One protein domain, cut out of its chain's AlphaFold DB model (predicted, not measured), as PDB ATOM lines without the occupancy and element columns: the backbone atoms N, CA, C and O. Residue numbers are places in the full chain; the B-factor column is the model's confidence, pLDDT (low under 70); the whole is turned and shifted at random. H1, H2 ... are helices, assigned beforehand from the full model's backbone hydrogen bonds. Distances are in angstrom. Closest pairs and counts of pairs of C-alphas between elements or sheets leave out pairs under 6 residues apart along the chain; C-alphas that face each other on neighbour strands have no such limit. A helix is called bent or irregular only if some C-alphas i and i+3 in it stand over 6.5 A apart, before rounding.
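What this domain is: This is residues 34 to 84 of the 259 residues of the protein "Hypothetical protein" of Chrysotila carterae (UniProt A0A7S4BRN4). One long straight helix, H2, makes most of a thin rod, and a shorter helix, H1, continues it beyond one end after a small step in the chain. The two helices follow one another lengthwise and do not fold back into a bundle; at the other end of H2, residues 78 to 84 turn aside as a short tail. The printed part has 51 residues, with two named helices, H1 then H2, and no named strand; the class is all helix. The whole is extended, with a radius of gyration of the C-alphas of 19.1 A and spans of 58 by 17 by 13 A.

How they stand to each other: Start with H2, residues 52 to 77, the longest helix. Before it comes H1, residues 34 to 47, joined to it by a tight link of 4 residues. H1 and H2 are near each other, with 8 pairs of C-alphas within 10 A, and their closest C-alphas are 8.0 A apart. Look along residues 55 to 71, which belong to H2, and you find a stretch that stands free. Residues 34 to 40, which belong to H1, stand free too, as do residues 73 to 79, of which 73 to 77 belong to H2. In H1 and H2 every O i to N i+4 pair is within hydrogen-bond range, and neither helix is bent.

Where its parts are: Find C-alpha 52 at (14.394, -15.549, 32.749); from there H2 runs 37.2 A to C-alpha 77 at (25.311, -48.359, 46.430). Go back to C-alpha 34 at (5.640, -0.630, 26.477), where H1 begins; it measures 20.0 A to C-alpha 47.

The domain as a whole: The C-alphas of Asp 34 and Gly 79, the two farthest apart, are 58.6 A from each other. The printed part has no cut. Its mean pLDDT is 81.8, and in this predicted model residues 81 to 83 are under 70.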
ATOM      1  N   ASP A  34       5.328   0.275  25.360       73.75
ATOM      2  CA  ASP A  34       5.640  -0.630  26.477       73.75
ATOM      3  C   ASP A  34       5.880  -2.070  25.992       73.75
ATOM      4  O   ASP A  34       6.741  -2.787  26.513       73.75
ATOM      5  N   ALA A  35       5.146  -2.491  24.957       76.75
ATOM      6  CA  ALA A  35       5.314  -3.798  24.330       76.75
ATOM      7  C   ALA A  35       6.632  -3.885  23.543       76.75
ATOM      8  O   ALA A  35       7.340  -4.893  23.640       76.75
ATOM      9  N   GLU A  36       6.994  -2.829  22.811       80.94
ATOM     10  CA  GLU A  36       8.271  -2.742  22.094       80.94
ATOM     11  C   GLU A  36       9.464  -2.662  23.050       80.94
ATOM     12  O   GLU A  36      10.449  -3.383  22.872       80.94
ATOM     13  N   GLU A  37       9.360  -1.883  24.129       82.94
ATOM     14  CA  GLU A  37      10.386  -1.850  25.171       82.94
ATOM     15  C   GLU A  37      10.547  -3.207  25.864       82.94
ATOM     16  O   GLU A  37      11.671  -3.653  26.116       82.94
ATOM     17  N   ALA A  38       9.443  -3.898  26.165       82.00
ATOM     18  CA  ALA A  38       9.489  -5.240  26.740       82.00
ATOM     19  C   ALA A  38      10.110  -6.255  25.765       82.00
ATOM     20  O   ALA A  38      10.870  -7.137  26.186       82.00
ATOM     21  N   ALA A  39       9.835  -6.125  24.464       84.88
ATOM     22  CA  ALA A  39      10.438  -6.948  23.421       84.88
ATOM     23  C   ALA A  39      11.946  -6.684  23.289       84.88
ATOM     24  O   ALA A  39      12.729  -7.638  23.252       84.88
ATOM     25  N   MET A  40      12.372  -5.418  23.313       88.75
ATOM     26  CA  MET A  40      13.782  -5.030  23.261       88.75
ATOM     27  C   MET A  40      14.545  -5.516  24.502       88.75
ATOM     28  O   MET A  40      15.596  -6.144  24.374       88.75
ATOM     29  N   LYS A  41      13.988  -5.332  25.707       86.25
ATOM     30  CA  LYS A  41      14.579  -5.837  26.963       86.25
ATOM     31  C   LYS A  41      14.725  -7.364  26.943       86.25
ATOM     32  O   LYS A  41      15.761  -7.887  27.356       86.25
ATOM     33  N   ARG A  42      13.744  -8.095  26.397       84.31
ATOM     34  CA  ARG A  42      13.857  -9.552  26.177       84.31
ATOM     35  C   ARG A  42      14.928  -9.912  25.148       84.31
ATOM     36  O   ARG A  42      15.631 -10.900  25.346       84.31
ATOM     37  N   ALA A  43      15.065  -9.151  24.065       85.69
ATOM     38  CA  ALA A  43      16.089  -9.393  23.049       85.69
ATOM     39  C   ALA A  43      17.505  -9.224  23.625       85.69
ATOM     40  O   ALA A  43      18.353 -10.095  23.431       85.69
ATOM     41  N   ILE A  44      17.726  -8.171  24.417       90.06
ATOM     42  CA  ILE A  44      18.994  -7.936  25.121       90.06
ATOM     43  C   ILE A  44      19.271  -9.071  26.117       90.06
ATOM     44  O   ILE A  44      20.359  -9.640  26.104       90.06
ATOM     45  N   ALA A  45      18.273  -9.483  26.907       85.56
ATOM     46  CA  ALA A  45      18.415 -10.589  27.859       85.56
ATOM     47  C   ALA A  45      18.728 -11.943  27.186       85.56
ATOM     48  O   ALA A  45      19.426 -12.780  27.761       85.56
ATOM     49  N   LYS A  46      18.247 -12.182  25.958       85.88
ATOM     50  CA  LYS A  46      18.622 -13.372  25.172       85.88
ATOM     51  C   LYS A  46      20.091 -13.343  24.757       85.88
ATOM     52  O   LYS A  46      20.744 -14.385  24.803       85.88
ATOM     53  N   LEU A  47      20.589 -12.164  24.384       85.31
ATOM     54  CA  LEU A  47      21.967 -11.930  23.947       85.31
ATOM     55  C   LEU A  47      22.966 -12.059  25.103       85.31
ATOM     56  O   LEU A  47      24.003 -12.695  24.946       85.31
ATOM     57  N   THR A  48      22.620 -11.545  26.283       86.19
ATOM     58  CA  THR A  48      23.451 -11.657  27.495       86.19
ATOM     59  C   THR A  48      23.319 -13.011  28.204       86.19
ATOM     60  O   THR A  48      24.034 -13.281  29.164       86.19
ATOM     61  N   GLY A  49      22.408 -13.885  27.750       80.75
ATOM     62  CA  GLY A  49      22.133 -15.181  28.380       80.75
ATOM     63  C   GLY A  49      21.334 -15.084  29.687       80.75
ATOM     64  O   GLY A  49      21.162 -16.082  30.390       80.75
ATOM     65  N   GLU A  50      20.819 -13.898  30.005       82.88
ATOM     66  CA  GLU A  50      20.089 -13.601  31.231       82.88
ATOM     67  C   GLU A  50      18.573 -13.799  31.139       82.88
ATOM     68  O   GLU A  50      17.868 -13.521  32.108       82.88
ATOM     69  N   ASP A  51      18.078 -14.304  30.007       81.75
ATOM     70  CA  ASP A  51      16.656 -14.544  29.768       81.75
ATOM     71  C   ASP A  51      16.032 -15.383  30.909       81.75
ATOM     72  O   ASP A  51      16.460 -16.523  31.151       81.75
ATOM     73  N   PRO A  52      15.022 -14.855  31.629       76.44
ATOM     74  CA  PRO A  52      14.394 -15.549  32.749       76.44
ATOM     75  C   PRO A  52      13.802 -16.906  32.346       76.44
ATOM     76  O   PRO A  52      13.867 -17.852  33.134       76.44
ATOM     77  N   ALA A  53      13.300 -17.045  31.114       76.62
ATOM     78  CA  ALA A  53      12.782 -18.319  30.615       76.62
ATOM     79  C   ALA A  53      13.906 -19.356  30.449       76.62
ATOM     80  O   ALA A  53      13.765 -20.519  30.838       76.62
ATOM     81  N   ARG A  54      15.071 -18.921  29.954       74.31
ATOM     82  CA  ARG A  54      16.260 -19.768  29.797       74.31
ATOM     83  C   ARG A  54      16.867 -20.142  31.154       74.31
ATOM     84  O   ARG A  54      17.220 -21.302  31.367       74.31
ATOM     85  N   LYS A  55      16.911 -19.201  32.107       78.19
ATOM     86  CA  LYS A  55      17.326 -19.449  33.502       78.19
ATOM     87  C   LYS A  55      16.411 -20.479  34.191       78.19
ATOM     88  O   LYS A  55      16.916 -21.356  34.892       78.19
ATOM     89  N   ALA A  56      15.095 -20.431  33.964       74.25
ATOM     90  CA  ALA A  56      14.147 -21.409  34.507       74.25
ATOM     91  C   ALA A  56      14.340 -22.820  33.913       74.25
ATOM     92  O   ALA A  56      14.420 -23.795  34.665       74.25
ATOM     93  N   GLY A  57      14.501 -22.931  32.589       76.12
ATOM     94  CA  GLY A  57      14.794 -24.207  31.922       76.12
ATOM     95  C   GLY A  57      16.118 -24.829  32.382       76.12
ATOM     96  O   GLY A  57      16.180 -26.024  32.682       76.12
ATOM     97  N   ASN A  58      17.159 -24.006  32.548       78.44
ATOM     98  CA  ASN A  58      18.458 -24.451  33.054       78.44
ATOM     99  C   ASN A  58      18.373 -24.975  34.495       78.44
ATOM    100  O   ASN A  58      18.958 -26.016  34.792       78.44
ATOM    101  N   LYS A  59      17.599 -24.324  35.377       76.69
ATOM    102  CA  LYS A  59      17.359 -24.818  36.746       76.69
ATOM    103  C   LYS A  59      16.653 -26.170  36.752       76.69
ATOM    104  O   LYS A  59      17.035 -27.051  37.521       76.69
ATOM    105  N   TYR A  60      15.658 -26.371  35.888       77.38
ATOM    106  CA  TYR A  60      14.967 -27.658  35.797       77.38
ATOM    107  C   TYR A  60      15.901 -28.765  35.286       77.38
ATOM    108  O   TYR A  60      15.959 -29.841  35.877       77.38
ATOM    109  N   SER A  61      16.705 -28.476  34.257       82.38
ATOM    110  CA  SER A  61      17.710 -29.401  33.712       82.38
ATOM    111  C   SER A  61      18.773 -29.785  34.747       82.38
ATOM    112  O   SER A  61      19.054 -30.967  34.938       82.38
ATOM    113  N   GLN A  62      19.300 -28.809  35.493       84.56
ATOM    114  CA  GLN A  62      20.248 -29.066  36.581       84.56
ATOM    115  C   GLN A  62      19.620 -29.916  37.689       84.56
ATOM    116  O   GLN A  62      20.221 -30.897  38.119       84.56
ATOM    117  N   THR A  63      18.385 -29.607  38.092       84.44
ATOM    118  CA  THR A  63      17.661 -30.380  39.114       84.44
ATOM    119  C   THR A  63      17.432 -31.825  38.663       84.44
ATOM    120  O   THR A  63      17.599 -32.760  39.444       84.44
ATOM    121  N   ASN A  64      17.081 -32.033  37.392       87.88
ATOM    122  CA  ASN A  64      16.858 -33.367  36.844       87.88
ATOM    123  C   ASN A  64      18.176 -34.147  36.701       87.88
ATOM    124  O   ASN A  64      18.225 -35.326  37.036       87.88
ATOM    125  N   ARG A  65      19.265 -33.477  36.298       87.56
ATOM    126  CA  ARG A  65      20.613 -34.062  36.253       87.56
ATOM    127  C   ARG A  65      21.066 -34.531  37.632       87.56
ATOM    128  O   ARG A  65      21.520 -35.663  37.754       87.56
ATOM    129  N   VAL A  66      20.875 -33.707  38.663       90.81
ATOM    130  CA  VAL A  66      21.180 -34.073  40.055       90.81
ATOM    131  C   VAL A  66      20.334 -35.269  40.499       90.81
ATOM    132  O   VAL A  66      20.879 -36.228  41.031       90.81
ATOM    133  N   ARG A  67      19.026 -35.284  40.203       91.88
ATOM    134  CA  ARG A  67      18.148 -36.429  40.521       91.88
ATOM    135  C   ARG A  67      18.545 -37.724  39.813       91.88
ATOM    136  O   ARG A  67      18.363 -38.801  40.372       91.88
ATOM    137  N   VAL A  68      19.018 -37.646  38.569       87.00
ATOM    138  CA  VAL A  68      19.499 -38.818  37.821       87.00
ATOM    139  C   VAL A  68      20.819 -39.310  38.407       87.00
ATOM    140  O   VAL A  68      20.974 -40.506  38.606       87.00
ATOM    141  N   GLN A  69      21.736 -38.403  38.745       86.69
ATOM    142  CA  GLN A  69      23.001 -38.756  39.391       86.69
ATOM    143  C   GLN A  69      22.792 -39.378  40.774       86.69
ATOM    144  O   GLN A  69      23.442 -40.367  41.082       86.69
ATOM    145  N   GLN A  70      21.857 -38.855  41.571       91.00
ATOM    146  CA  GLN A  70      21.474 -39.444  42.858       91.00
ATOM    147  C   GLN A  70      20.915 -40.854  42.683       91.00
ATOM    148  O   GLN A  70      21.369 -41.763  43.363       91.00
ATOM    149  N   ARG A  71      20.011 -41.072  41.718       87.88
ATOM    150  CA  ARG A  71      19.504 -42.421  41.416       87.88
ATOM    151  C   ARG A  71      20.608 -43.381  40.981       87.88
ATOM    152  O   ARG A  71      20.655 -44.495  41.474       87.88
ATOM    153  N   LEU A  72      21.518 -42.939  40.115       84.06
ATOM    154  CA  LEU A  72      22.661 -43.753  39.693       84.06
ATOM    155  C   LEU A  72      23.608 -44.076  40.857       84.06
ATOM    156  O   LEU A  72      24.131 -45.182  40.916       84.06
ATOM    157  N   ALA A  73      23.819 -43.131  41.777       83.12
ATOM    158  CA  ALA A  73      24.612 -43.353  42.982       83.12
ATOM    159  C   ALA A  73      23.923 -44.342  43.934       83.12
ATOM    160  O   ALA A  73      24.564 -45.278  44.394       83.12
ATOM    161  N   GLU A  74      22.613 -44.204  44.159       86.50
ATOM    162  CA  GLU A  74      21.825 -45.154  44.953       86.50
ATOM    163  C   GLU A  74      21.807 -46.558  44.333       86.50
ATOM    164  O   GLU A  74      21.886 -47.552  45.051       86.50
ATOM    165  N   ASP A  75      21.688 -46.659  43.009       81.81
ATOM    166  CA  ASP A  75      21.729 -47.937  42.294       81.81
ATOM    167  C   ASP A  75      23.125 -48.573  42.405       81.81
ATOM    168  O   ASP A  75      23.235 -49.775  42.649       81.81
ATOM    169  N   ALA A  76      24.190 -47.765  42.333       80.94
ATOM    170  CA  ALA A  76      25.560 -48.216  42.563       80.94
ATOM    171  C   ALA A  76      25.790 -48.684  44.013       80.94
ATOM    172  O   ALA A  76      26.398 -49.733  44.220       80.94
ATOM    173  N   GLU A  77      25.264 -47.966  45.011       83.75
ATOM    174  CA  GLU A  77      25.311 -48.359  46.430       83.75
ATOM    175  C   GLU A  77      24.532 -49.652  46.703       83.75
ATOM    176  O   GLU A  77      24.967 -50.490  47.490       83.75
ATOM    177  N   LYS A  78      23.410 -49.864  46.004       85.38
ATOM    178  CA  LYS A  78      22.634 -51.117  46.043       85.38
ATOM    179  C   LYS A  78      23.304 -52.259  45.267       85.38
ATOM    180  O   LYS A  78      22.746 -53.354  45.208       85.38
ATOM    181  N   GLY A  79      24.473 -52.028  44.662       78.69
ATOM    182  CA  GLY A  79      25.198 -53.018  43.863       78.69
ATOM    183  C   GLY A  79      24.515 -53.361  42.536       78.69
ATOM    184  O   GLY A  79      24.838 -54.377  41.919       78.69
ATOM    185  N   ILE A  80      23.570 -52.531  42.082       73.56
ATOM    186  CA  ILE A  80      22.891 -52.673  40.795       73.56
ATOM    187  C   ILE A  80      23.836 -52.113  39.731       73.56
ATOM    188  O   ILE A  80      23.781 -50.946  39.346       73.56
ATOM    189  N   VAL A  81      24.756 -52.958  39.270       68.94
ATOM    190  CA  VAL A  81      25.619 -52.635  38.133       68.94
ATOM    191  C   VAL A  81      24.726 -52.498  36.894       68.94
ATOM    192  O   VAL A  81      23.903 -53.389  36.654       68.94
ATOM    193  N   PRO A  82      24.848 -51.422  36.092       66.56
ATOM    194  CA  PRO A  82      24.161 -51.352  34.811       66.56
ATOM    195  C   PRO A  82      24.524 -52.598  34.001       66.56
ATOM    196  O   PRO A  82      25.700 -52.844  33.728       66.56
ATOM    197  N   LEU A  83      23.503 -53.404  33.686       69.44
ATOM    198  CA  LEU A  83      23.640 -54.648  32.932       69.44
ATOM    199  C   LEU A  83      24.529 -54.399  31.719       69.44
ATOM    200  O   LEU A  83      24.306 -53.440  30.970       69.44
ATOM    201  N   ARG A  84      25.522 -55.270  31.514       74.38
ATOM    202  CA  ARG A  84      26.316 -55.214  30.286       74.38
ATOM    203  C   ARG A  84      25.349 -55.297  29.098       74.38
ATOM    204  O   ARG A  84      24.359 -56.029  29.184       74.38
TER     205      ARG A  84